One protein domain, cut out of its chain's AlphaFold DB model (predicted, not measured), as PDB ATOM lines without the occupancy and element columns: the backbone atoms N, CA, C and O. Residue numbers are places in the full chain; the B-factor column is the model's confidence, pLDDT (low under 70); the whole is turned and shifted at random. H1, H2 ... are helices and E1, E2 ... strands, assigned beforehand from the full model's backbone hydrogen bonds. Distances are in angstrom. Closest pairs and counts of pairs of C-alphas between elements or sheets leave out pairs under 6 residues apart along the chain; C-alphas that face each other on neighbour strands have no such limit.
ATOM      1  N   GLU A   6     111.943 107.077 207.120       75.88
ATOM      2  CA  GLU A   6     111.353 105.827 206.638       75.88
ATOM      3  C   GLU A   6     112.447 104.760 206.461       75.88
ATOM      4  O   GLU A   6     113.603 105.092 206.146       75.88
ATOM      5  N   PRO A   7     112.124 103.465 206.634       82.25
ATOM      6  CA  PRO A   7     113.026 102.388 206.253       82.25
ATOM      7  C   PRO A   7     113.438 102.531 204.786       82.25
ATOM      8  O   PRO A   7     112.602 102.740 203.909       82.25
ATOM      9  N   LEU A   8     114.735 102.398 204.509       88.12
ATOM     10  CA  LEU A   8     115.240 102.443 203.142       88.12
ATOM     11  C   LEU A   8     114.738 101.213 202.354       88.12
ATOM     12  O   LEU A   8     115.003 100.093 202.804       88.12
ATOM     13  N   PRO A   9     114.050 101.383 201.204       90.31
ATOM     14  CA  PRO A   9     113.582 100.260 200.394       90.31
ATOM     15  C   PRO A   9     114.728  99.337 199.964       90.31
ATOM     16  O   PRO A   9     115.829  99.809 199.682       90.31
ATOM     17  N   ALA A  10     114.463  98.029 199.858       90.88
ATOM     18  CA  ALA A  10     115.480  97.036 199.488       90.88
ATOM     19  C   ALA A  10     116.169  97.375 198.154       90.88
ATOM     20  O   ALA A  10     117.391  97.466 198.103       90.88
ATOM     21  N   TRP A  11     115.385  97.720 197.123       94.25
ATOM     22  CA  TRP A  11     115.919  98.115 195.814       94.25
ATOM     23  C   TRP A  11     116.892  99.301 195.902       94.25
ATOM     24  O   TRP A  11     117.863  99.363 195.155       94.25
ATOM     25  N   ALA A  12     116.651 100.246 196.819       94.81
ATOM     26  CA  ALA A  12     117.488 101.427 196.981       94.81
ATOM     27  C   ALA A  12     118.831 101.070 197.633       94.81
ATOM     28  O   ALA A  12     119.854 101.651 197.272       94.81
ATOM     29  N   ARG A  13     118.848 100.089 198.550       94.44
ATOM     30  CA  ARG A  13     120.092  99.533 199.107       94.44
ATOM     31  C   ARG A  13     120.900  98.805 198.043       94.44
ATOM     32  O   ARG A  13     122.090  99.081 197.921       94.44
ATOM     33  N   ASP A  14     120.253  97.941 197.267       94.81
ATOM     34  CA  ASP A  14     120.914  97.171 196.209       94.81
ATOM     35  C   ASP A  14     121.513  98.110 195.158       94.81
ATOM     36  O   ASP A  14     122.686  98.000 194.799       94.81
ATOM     37  N   ARG A  15     120.741  99.120 194.744       96.88
ATOM     38  CA  ARG A  15     121.189 100.124 193.780       96.88
ATOM     39  C   ARG A  15     122.323 100.997 194.312       96.88
ATOM     40  O   ARG A  15     123.258 101.304 193.578       96.88
ATOM     41  N   ALA A  16     122.280 101.390 195.586       96.06
ATOM     42  CA  ALA A  16     123.388 102.100 196.220       96.06
ATOM     43  C   ALA A  16     124.669 101.249 196.258       96.06
ATOM     44  O   ALA A  16     125.757 101.776 196.011       96.06
ATOM     45  N   ALA A  17     124.543  99.947 196.528       95.31
ATOM     46  CA  ALA A  17     125.668  99.021 196.521       95.31
ATOM     47  C   ALA A  17     126.264  98.846 195.122       95.31
ATOM     48  O   ALA A  17     127.482  98.901 194.978       95.31
ATOM     49  N   GLU A  18     125.426  98.731 194.093       96.38
ATOM     50  CA  GLU A  18     125.861  98.672 192.696       96.38
ATOM     51  C   GLU A  18     126.628  99.937 192.279       96.38
ATOM     52  O   GLU A  18     127.726  99.852 191.736       96.38
ATOM     53  N   LEU A  19     126.080 101.120 192.579       95.81
ATOM     54  CA  LEU A  19     126.666 102.401 192.170       95.81
ATOM     55  C   LEU A  19     127.957 102.754 192.917       95.81
ATOM     56  O   LEU A  19     128.777 103.509 192.401       95.81
ATOM     57  N   THR A  20     128.124 102.269 194.151       94.56
ATOM     58  CA  THR A  20     129.249 102.671 195.015       94.56
ATOM     59  C   THR A  20     130.230 101.549 195.339       94.56
ATOM     60  O   THR A  20     131.269 101.819 195.942       94.56
ATOM     61  N   GLY A  21     129.915 100.303 194.976       94.56
ATOM     62  CA  GLY A  21     130.704  99.117 195.312       94.56
ATOM     63  C   GLY A  21     130.695  98.747 196.799       94.56
ATOM     64  O   GLY A  21     131.529  97.955 197.232       94.56
ATOM     65  N   ARG A  22     129.797  99.329 197.609       93.06
ATOM     66  CA  ARG A  22     129.729  99.102 199.061       93.06
ATOM     67  C   ARG A  22     128.299  99.066 199.583       93.06
ATOM     68  O   ARG A  22     127.453  99.848 199.164       93.06
ATOM     69  N   SER A  23     128.050  98.210 200.566       91.69
ATOM     70  CA  SER A  23     126.761  98.163 201.256       91.69
ATOM     71  C   SER A  23     126.560  99.396 202.136       91.69
ATOM     72  O   SER A  23     127.473  99.824 202.845       91.69
ATOM     73  N   LEU A  24     125.345  99.946 202.123       92.19
ATOM     74  CA  LEU A  24     124.960 101.009 203.049       92.19
ATOM     75  C   LEU A  24     124.767 100.455 204.472       92.19
ATOM     76  O   LEU A  24     124.242  99.345 204.615       92.19
ATOM     77  N   PRO A  25     125.083 101.230 205.529       89.31
ATOM     78  CA  PRO A  25     124.794 100.849 206.911       89.31
ATOM     79  C   PRO A  25     123.327 100.458 207.115       89.31
ATOM     80  O   PRO A  25     122.426 101.070 206.530       89.31
ATOM     81  N   GLU A  26     123.037  99.494 207.989       84.81
ATOM     82  CA  GLU A  26     121.652  99.114 208.319       84.81
ATOM     83  C   GLU A  26     120.843 100.291 208.878       84.81
ATOM     84  O   GLU A  26     119.648 100.416 208.606       84.81
ATOM     85  N   SER A  27     121.510 101.211 209.579       83.62
ATOM     86  CA  SER A  27     120.950 102.465 210.090       83.62
ATOM     87  C   SER A  27     120.573 103.478 209.005       83.62
ATOM     88  O   SER A  27     119.910 104.456 209.328       83.62
ATOM     89  N   SER A  28     120.921 103.250 207.735       86.88
ATOM     90  CA  SER A  28     120.555 104.148 206.631       86.88
ATOM     91  C   SER A  28     119.039 104.235 206.476       86.88
ATOM     92  O   SER A  28     118.322 103.230 206.577       86.88
ATOM     93  N   ARG A  29     118.545 105.445 206.235       85.19
ATOM     94  CA  ARG A  29     117.121 105.746 206.099       85.19
ATOM     95  C   ARG A  29     116.880 106.746 204.978       85.19
ATOM     96  O   ARG A  29     117.817 107.416 204.540       85.19
ATOM     97  N   VAL A  30     115.618 106.855 204.565       93.81
ATOM     98  CA  VAL A  30     115.167 107.938 203.688       93.81
ATOM     99  C   VAL A  30     114.855 109.170 204.535       93.81
ATOM    100  O   VAL A  30     114.048 109.104 205.463       93.81
ATOM    101  N   ILE A  31     115.503 110.283 204.202       95.06
ATOM    102  CA  ILE A  31     115.310 111.611 204.781       95.06
ATOM    103  C   ILE A  31     114.461 112.433 203.812       95.06
ATOM    104  O   ILE A  31     114.835 112.604 202.652       95.06
ATOM    105  N   ARG A  32     113.322 112.942 204.284       95.25
ATOM    106  CA  ARG A  32     112.400 113.789 203.499       95.25
ATOM    107  C   ARG A  32     112.170 115.172 204.109       95.25
ATOM    108  O   ARG A  32     111.531 116.019 203.494       95.25
ATOM    109  N   ASP A  33     112.726 115.393 205.296       95.56
ATOM    110  CA  ASP A  33     112.804 116.673 205.987       95.56
ATOM    111  C   ASP A  33     114.274 117.107 205.992       95.56
ATOM    112  O   ASP A  33     115.117 116.492 206.649       95.56
ATOM    113  N   THR A  34     114.587 118.131 205.202       96.62
ATOM    114  CA  THR A  34     115.948 118.646 205.001       96.62
ATOM    115  C   THR A  34     116.287 119.838 205.889       96.62
ATOM    116  O   THR A  34     117.355 120.429 205.722       96.62
ATOM    117  N   SER A  35     115.421 120.168 206.857       95.62
ATOM    118  CA  SER A  35     115.603 121.317 207.758       95.62
ATOM    119  C   SER A  35     116.921 121.220 208.533       95.62
ATOM    120  O   SER A  35     117.687 122.177 208.605       95.62
ATOM    121  N   GLU A  36     117.239 120.026 209.038       94.69
ATOM    122  CA  GLU A  36     118.479 119.731 209.763       94.69
ATOM    123  C   GLU A  36     119.578 119.249 208.800       94.69
ATOM    124  O   GLU A  36     120.118 118.149 208.931       94.69
ATOM    125  N   PHE A  37     119.916 120.067 207.796       95.00
ATOM    126  CA  PHE A  37     120.870 119.697 206.738       95.00
ATOM    127  C   PHE A  37     122.263 119.288 207.251       95.00
ATOM    128  O   PHE A  37     122.994 118.584 206.551       95.00
ATOM    129  N   MET A  38     122.641 119.707 208.465       94.25
ATOM    130  CA  MET A  38     123.894 119.303 209.113       94.25
ATOM    131  C   MET A  38     123.924 117.816 209.483       94.25
ATOM    132  O   MET A  38     125.004 117.247 209.552       94.25
ATOM    133  N   ALA A  39     122.767 117.186 209.694       92.69
ATOM    134  CA  ALA A  39     122.664 115.760 210.003       92.69
ATOM    135  C   ALA A  39     122.574 114.875 208.745       92.69
ATOM    136  O   ALA A  39     122.510 113.649 208.850       92.69
ATOM    137  N   ILE A  40     122.531 115.480 207.555       94.00
ATOM    138  CA  ILE A  40     122.517 114.768 206.279       94.00
ATOM    139  C   ILE A  40     123.962 114.585 205.829       94.00
ATOM    140  O   ILE A  40     124.570 115.515 205.310       94.00
ATOM    141  N   ASP A  41     124.509 113.387 205.970       91.75
ATOM    142  CA  ASP A  41     125.898 113.098 205.617       91.75
ATOM    143  C   ASP A  41     126.012 111.959 204.603       91.75
ATOM    144  O   ASP A  41     125.026 111.476 204.045       91.75
ATOM    145  N   ARG A  42     127.253 111.565 204.303       93.56
ATOM    146  CA  ARG A  42     127.538 110.410 203.452       93.56
ATOM    147  C   ARG A  42     126.731 109.201 203.934       93.56
ATOM    148  O   ARG A  42     126.661 108.949 205.129       93.56
ATOM    149  N   ASP A  43     126.176 108.449 202.988       93.31
ATOM    150  CA  ASP A  43     125.318 107.271 203.213       93.31
ATOM    151  C   ASP A  43     123.869 107.568 203.616       93.31
ATOM    152  O   ASP A  43     123.036 106.659 203.607       93.31
ATOM    153  N   CYS A  44     123.513 108.831 203.859       93.94
ATOM    154  CA  CYS A  44     122.112 109.230 203.914       93.94
ATOM    155  C   CYS A  44     121.473 109.174 202.520       93.94
ATOM    156  O   CYS A  44     122.099 109.509 201.511       93.94
ATOM    157  N   VAL A  45     120.192 108.800 202.469       96.75
ATOM    158  CA  VAL A  45     119.388 108.857 201.246       96.75
ATOM    159  C   VAL A  45     118.338 109.943 201.414       96.75
ATOM    160  O   VAL A  45     117.537 109.884 202.340       96.75
ATOM    161  N   VAL A  46     118.332 110.934 200.529       97.31
ATOM    162  CA  VAL A  46     117.371 112.041 200.546       97.31
ATOM    163  C   VAL A  46     116.287 111.775 199.504       97.31
ATOM    164  O   VAL A  46     116.594 111.489 198.347       97.31
ATOM    165  N   GLY A  47     115.020 111.845 199.906       97.12
ATOM    166  CA  GLY A  47     113.874 111.700 199.010       97.12
ATOM    167  C   GLY A  47     113.321 113.057 198.582       97.12
ATOM    168  O   GLY A  47     112.801 113.784 199.423       97.12
ATOM    169  N   LEU A  48     113.383 113.384 197.288       97.00
ATOM    170  CA  LEU A  48     112.918 114.664 196.732       97.00
ATOM    171  C   LEU A  48     112.108 114.424 195.458       97.00
ATOM    172  O   LEU A  48     112.605 113.830 194.504       97.00
ATOM    173  N   GLY A  49     110.860 114.901 195.419       93.81
ATOM    174  CA  GLY A  49     110.052 114.898 194.191       93.81
ATOM    175  C   GLY A  49     109.822 113.507 193.590       93.81
ATOM    176  O   GLY A  49     109.791 113.372 192.373       93.81
ATOM    177  N   GLY A  50     109.710 112.477 194.435       93.38
ATOM    178  CA  GLY A  50     109.546 111.080 194.012       93.38
ATOM    179  C   GLY A  50     110.850 110.340 193.692       93.38
ATOM    180  O   GLY A  50     110.821 109.129 193.494       93.38
ATOM    181  N   GLU A  51     111.991 111.025 193.700       96.69
ATOM    182  CA  GLU A  51     113.307 110.433 193.459       96.69
ATOM    183  C   GLU A  51     114.099 110.258 194.759       96.69
ATOM    184  O   GLU A  51     113.894 110.981 195.737       96.69
ATOM    185  N   LEU A  52     115.012 109.283 194.768       97.69
ATOM    186  CA  LEU A  52     115.923 109.024 195.882       97.69
ATOM    187  C   LEU A  52     117.358 109.358 195.480       97.69
ATOM    188  O   LEU A  52     117.859 108.867 194.466       97.69
ATOM    189  N   PHE A  53     118.026 110.140 196.321       98.38
ATOM    190  CA  PHE A  53     119.388 110.612 196.124       98.38
ATOM    191  C   PHE A  53     120.293 110.096 197.239       98.38
ATOM    192  O   PHE A  53     120.092 110.422 198.406       98.38
ATOM    193  N   LEU A  54     121.308 109.311 196.895       98.00
ATOM    194  CA  LEU A  54     122.334 108.878 197.838       98.00
ATOM    195  C   LEU A  54     123.377 109.978 198.011       98.00
ATOM    196  O   LEU A  54     124.074 110.313 197.055       98.00
ATOM    197  N   VAL A  55     123.535 110.489 199.228       97.69
ATOM    198  CA  VAL A  55     124.562 111.481 199.555       97.69
ATOM    199  C   VAL A  55     125.934 110.815 199.604       97.69
ATOM    200  O   VAL A  55     126.163 109.839 200.324       97.69
ATOM    201  N   THR A  56     126.875 111.360 198.839       96.75
ATOM    202  CA  THR A  56     128.252 110.856 198.728       96.75
ATOM    203  C   THR A  56     129.267 111.752 199.434       96.75
ATOM    204  O   THR A  56     130.378 111.307 199.728       96.75
ATOM    205  N   GLY A  57     128.893 112.991 199.763       95.69
ATOM    206  CA  GLY A  57     129.703 113.898 200.567       95.69
ATOM    207  C   GLY A  57     129.174 115.329 200.581       95.69
ATOM    208  O   GLY A  57     128.099 115.617 200.061       95.69
ATOM    209  N   THR A  58     129.968 116.224 201.159       96.12
ATOM    210  CA  THR A  58     129.677 117.660 201.282       96.12
ATOM    211  C   THR A  58     130.639 118.450 200.392       96.12
ATOM    212  O   THR A  58     131.822 118.094 200.291       96.12
ATOM    213  N   GLU A  59     130.134 119.479 199.713       93.94
ATOM    214  CA  GLU A  59     130.965 120.423 198.957       93.94
ATOM    215  C   GLU A  59     131.822 121.279 199.888       93.94
ATOM    216  O   GLU A  59     131.515 121.454 201.069       93.94
ATOM    217  N   ARG A  60     132.940 121.787 199.372       89.62
ATOM    218  CA  ARG A  60     133.893 122.582 200.153       89.62
ATOM    219  C   ARG A  60     134.138 123.926 199.491       89.62
ATOM    220  O   ARG A  60     134.061 124.043 198.272       89.62
ATOM    221  N   GLU A  61     134.425 124.937 200.301       83.94
ATOM    222  CA  GLU A  61     134.809 126.255 199.818       83.94
ATOM    223  C   GLU A  61     136.136 126.181 199.056       83.94
ATOM    224  O   GLU A  61     137.082 125.505 199.474       83.94
ATOM    225  N   GLN A  62     136.172 126.859 197.910       75.06
ATOM    226  CA  GLN A  62     137.332 126.938 197.021       75.06
ATOM    227  C   GLN A  62     138.044 128.292 197.141       75.06
ATOM    228  O   GLN A  62     139.180 128.442 196.690       75.06
ATOM    229  N   ARG A  63     137.410 129.273 197.796       69.69
ATOM    230  CA  ARG A  63     137.973 130.596 198.049       69.69
ATOM    231  C   ARG A  63     139.307 130.511 198.789       69.69
ATOM    232  O   ARG A  63     139.426 129.888 199.844       69.69
ATOM    233  N   PHE A  64     140.296 131.239 198.276       57.75
ATOM    234  CA  PHE A  64     141.589 131.422 198.934       57.75
ATOM    235  C   PHE A  64     141.411 131.951 200.370       57.75
ATOM    236  O   PHE A  64     140.703 132.936 200.585       57.75
ATOM    237  N   GLY A  65     142.037 131.283 201.345       60.00
ATOM    238  CA  GLY A  65     141.926 131.592 202.780       60.00
ATOM    239  C   GLY A  65     140.817 130.844 203.534       60.00
ATOM    240  O   GLY A  65     140.933 130.699 204.744       60.00
ATOM    241  N   LEU A  66     139.806 130.311 202.835       66.75
ATOM    242  CA  LEU A  66     138.753 129.435 203.390       66.75
ATOM    243  C   LEU A  66     138.752 128.051 202.716       66.75
ATOM    244  O   LEU A  66     137.812 127.267 202.844       66.75
ATOM    245  N   ALA A  67     139.805 127.759 201.948       75.19
ATOM    246  CA  ALA A  67     139.892 126.572 201.119       75.19
ATOM    247  C   ALA A  67     139.756 125.307 201.973       75.19
ATOM    248  O   ALA A  67     140.540 125.059 202.889       75.19
ATOM    249  N   GLY A  68     138.759 124.492 201.642       79.19
ATOM    250  CA  GLY A  68     138.482 123.242 202.335       79.19
ATOM    251  C   GLY A  68     137.425 123.334 203.433       79.19
ATOM    252  O   GLY A  68     137.013 122.276 203.916       79.19
ATOM    253  N   GLU A  69     136.923 124.517 203.794       87.19
ATOM    254  CA  GLU A  69     135.805 124.622 204.738       87.19
ATOM    255  C   GLU A  69     134.534 123.968 204.164       87.19
ATOM    256  O   GLU A  69     134.199 124.178 202.995       87.19
ATOM    257  N   PRO A  70     133.827 123.119 204.929       90.62
ATOM    258  CA  PRO A  70     132.648 122.414 204.432       90.62
ATOM    259  C   PRO A  70     131.432 123.341 204.289       90.62
ATOM    260  O   PRO A  70     131.007 123.987 205.245       90.62
ATOM    261  N   LYS A  71     130.786 123.312 203.119       92.88
ATOM    262  CA  LYS A  71     129.479 123.941 202.881       92.88
ATOM    263  C   LYS A  71     128.372 122.951 203.231       92.88
ATOM    264  O   LYS A  71     127.844 122.271 202.359       92.88
ATOM    265  N   PHE A  72     128.027 122.821 204.513       94.81
ATOM    266  CA  PHE A  72     127.105 121.774 204.992       94.81
ATOM    267  C   PHE A  72     125.719 121.766 204.331       94.81
ATOM    268  O   PHE A  72     125.071 120.725 204.337       94.81
ATOM    269  N   TRP A  73     125.268 122.875 203.745       96.44
ATOM    270  CA  TRP A  73     124.007 122.959 203.001       96.44
ATOM    271  C   TRP A  73     124.127 122.525 201.530       96.44
ATOM    272  O   TRP A  73     123.148 122.593 200.794       96.44
ATOM    273  N   VAL A  74     125.306 122.083 201.084       97.31
ATOM    274  CA  VAL A  74     125.590 121.682 199.702       97.31
ATOM    275  C   VAL A  74     126.153 120.259 199.697       97.31
ATOM    276  O   VAL A  74     127.280 120.007 200.133       97.31
ATOM    277  N   LYS A  75     125.366 119.296 199.216       97.94
ATOM    278  CA  LYS A  75     125.729 117.873 199.192       97.94
ATOM    279  C   LYS A  75     125.997 117.395 197.779       97.94
ATOM    280  O   LYS A  75     125.234 117.696 196.869       97.94
ATOM    281  N   ARG A  76     127.014 116.552 197.615       98.12
ATOM    282  CA  ARG A  76     127.131 115.687 196.437       98.12
ATOM    283  C   ARG A  76     126.223 114.489 196.610       98.12
ATOM    284  O   ARG A  76     126.222 113.866 197.674       98.12
ATOM    285  N   ALA A  77     125.505 114.136 195.555       98.31
ATOM    286  CA  ALA A  77     124.623 112.989 195.565       98.31
ATOM    287  C   ALA A  77     124.598 112.237 194.231       98.31
ATOM    288  O   ALA A  77     124.964 112.762 193.181       98.31
ATOM    289  N   LEU A  78     124.147 110.989 194.293       98.38
ATOM    290  CA  LEU A  78     123.813 110.157 193.142       98.38
ATOM    291  C   LEU A  78     122.303 109.949 193.125       98.38
ATOM    292  O   LEU A  78     121.743 109.482 194.115       98.38
ATOM    293  N   ALA A  79     121.646 110.245 192.008       98.19
ATOM    294  CA  ALA A  79     120.267 109.816 191.809       98.19
ATOM    295  C   ALA A  79     120.257 108.288 191.686       98.19
ATOM    296  O   ALA A  79     120.872 107.743 190.771       98.19
ATOM    297  N   LEU A  80     119.583 107.576 192.590       97.81
ATOM    298  CA  LEU A  80     119.613 106.108 192.595       97.81
ATOM    299  C   LEU A  80     118.993 105.521 191.319       97.81
ATOM    300  O   LEU A  80     119.499 104.531 190.794       97.81
ATOM    301  N   GLY A  81     117.949 106.157 190.781       96.69
ATOM    302  CA  GLY A  81     117.274 105.700 189.564       96.69
ATOM    303  C   GLY A  81     118.185 105.682 188.333       96.69
ATOM    304  O   GLY A  81     118.260 104.670 187.643       96.69
ATOM    305  N   SER A  82     118.916 106.769 188.074       96.75
ATOM    306  CA  SER A  82     119.756 106.901 186.873       96.75
ATOM    307  C   SER A  82     121.242 106.619 187.106       96.75
ATOM    308  O   SER A  82     121.955 106.284 186.167       96.75
ATOM    309  N   GLY A  83     121.729 106.748 188.340       97.00
ATOM    310  CA  GLY A  83     123.157 106.778 188.668       97.00
ATOM    311  C   GLY A  83     123.831 108.136 188.424       97.00
ATOM    312  O   GLY A  83     125.022 108.276 188.689       97.00
ATOM    313  N   SER A  84     123.100 109.144 187.939       97.62
ATOM    314  CA  SER A  84     123.661 110.457 187.603       97.62
ATOM    315  C   SER A  84     124.074 111.246 188.850       97.62
ATOM    316  O   SER A  84     123.380 111.238 189.875       97.62
ATOM    317  N   ARG A  85     125.193 111.970 188.743       98.12
ATOM    318  CA  ARG A  85     125.710 112.855 189.794       98.12
ATOM    319  C   ARG A  85     124.942 114.171 189.831       98.12
ATOM    320  O   ARG A  85     124.701 114.775 188.794       98.12
ATOM    321  N   HIS A  86     124.628 114.615 191.040       98.50
ATOM    322  CA  HIS A  86     123.942 115.873 191.305       98.50
ATOM    323  C   HIS A  86     124.550 116.578 192.519       98.50
ATOM    324  O   HIS A  86     125.164 115.950 193.388       98.50
ATOM    325  N   ILE A  87     124.312 117.881 192.600       98.38
ATOM    326  CA  ILE A  87     124.457 118.681 193.808       98.38
ATOM    327  C   ILE A  87     123.064 118.920 194.393       98.38
ATOM    328  O   ILE A  87     122.169 119.408 193.707       98.38
ATOM    329  N   LEU A  88     122.874 118.584 195.666       98.56
ATOM    330  CA  LEU A  88     121.688 118.955 196.433       98.56
ATOM    331  C   LEU A  88     122.030 120.176 197.274       98.56
ATOM    332  O   LEU A  88     122.893 120.108 198.150       98.56
ATOM    333  N   LYS A  89     121.362 121.290 197.004       98.25
ATOM    334  CA  LYS A  89     121.575 122.553 197.699       98.25
ATOM    335  C   LYS A  89     120.353 122.860 198.558       98.25
ATOM    336  O   LYS A  89     119.284 123.199 198.049       98.25
ATOM    337  N   MET A  90     120.505 122.674 199.864       98.19
ATOM    338  CA  MET A  90     119.470 122.903 200.868       98.19
ATOM    339  C   MET A  90     119.310 124.396 201.177       98.19
ATOM    340  O   MET A  90     120.061 125.252 200.696       98.19
ATOM    341  N   VAL A  91     118.260 124.737 201.921       97.75
ATOM    342  CA  VAL A  91     118.013 126.116 202.356       97.75
ATOM    343  C   VAL A  91     119.017 126.479 203.447       97.75
ATOM    344  O   VAL A  91     119.127 125.792 204.457       97.75
TER     345      VAL A  91
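This is residues 6 to 91 of the 330 residues of the protein "Serine/threonine protein kinase" of Acidobacteria bacterium (UniProt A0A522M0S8). A strongly twisted sheet of five strands has the one helix, H1, packed on one face, while the long E3-E4 hairpin reaches away from H1 to its turn at Gly 65. The 86 printed residues hold H1 and then E1 to E5 along the chain, in a mixed class. The sheet's order is E1 E2 E3 E4 E5, also mixed: E1 and E2 are parallel, the other neighbours antiparallel. The whole is compact, with a radius of gyration of the C-alphas of 13.1 A, yet elongated, spanning 43 by 27 by 22 A.

H1, residues 10 to 20, runs 15.5 A from C-alpha 10 at (115.480, 97.036, 199.488). E1 is residues 29 to 31 and E2 residues 45 to 48. E3, residues 51 to 60, spans 24.8 A and bends by 64 degrees at residue 56. E4, residues 70 to 79, spans 21.7 A and bends by 76 degrees at residue 73. E5, residues 85 to 89, spans 13.2 A to C-alpha 89 at (121.575, 122.553, 197.699).

Residues 6 to 7 pair antiparallel with residues 29 to 30 of E1. H1 is on the sheet at a height of 9.7 A, making two layers, a helix on one face of a sheet. It lies over E3, only just slantwise at 31 degrees on the local plane; their closest C-alphas, of Ala 16 and Leu 54, are 7.0 A apart. In H1 every O i to N i+4 pair is within hydrogen-bond range. Edge strand E1 is parallel to E2, with N 31 and O 45 at 2.8 A. E2 to E5 form a meander, each strand the antiparallel neighbour of the one before, in three hairpins: N 46 and O 53 are 2.8 A apart, N 56 and O 76 2.8 A, and N 86 and O 77 2.9 A. E1 is apart from E4 and E5, and E2 from E5.

The C-alphas farthest apart, of Ala 10 and Gly 65, are 43.6 A apart. The printed part has no cut. The link from E1 to E2, 13 residues, is long. Mean pLDDT of the printed part is 92.1; residues 63 to 66 are under 70.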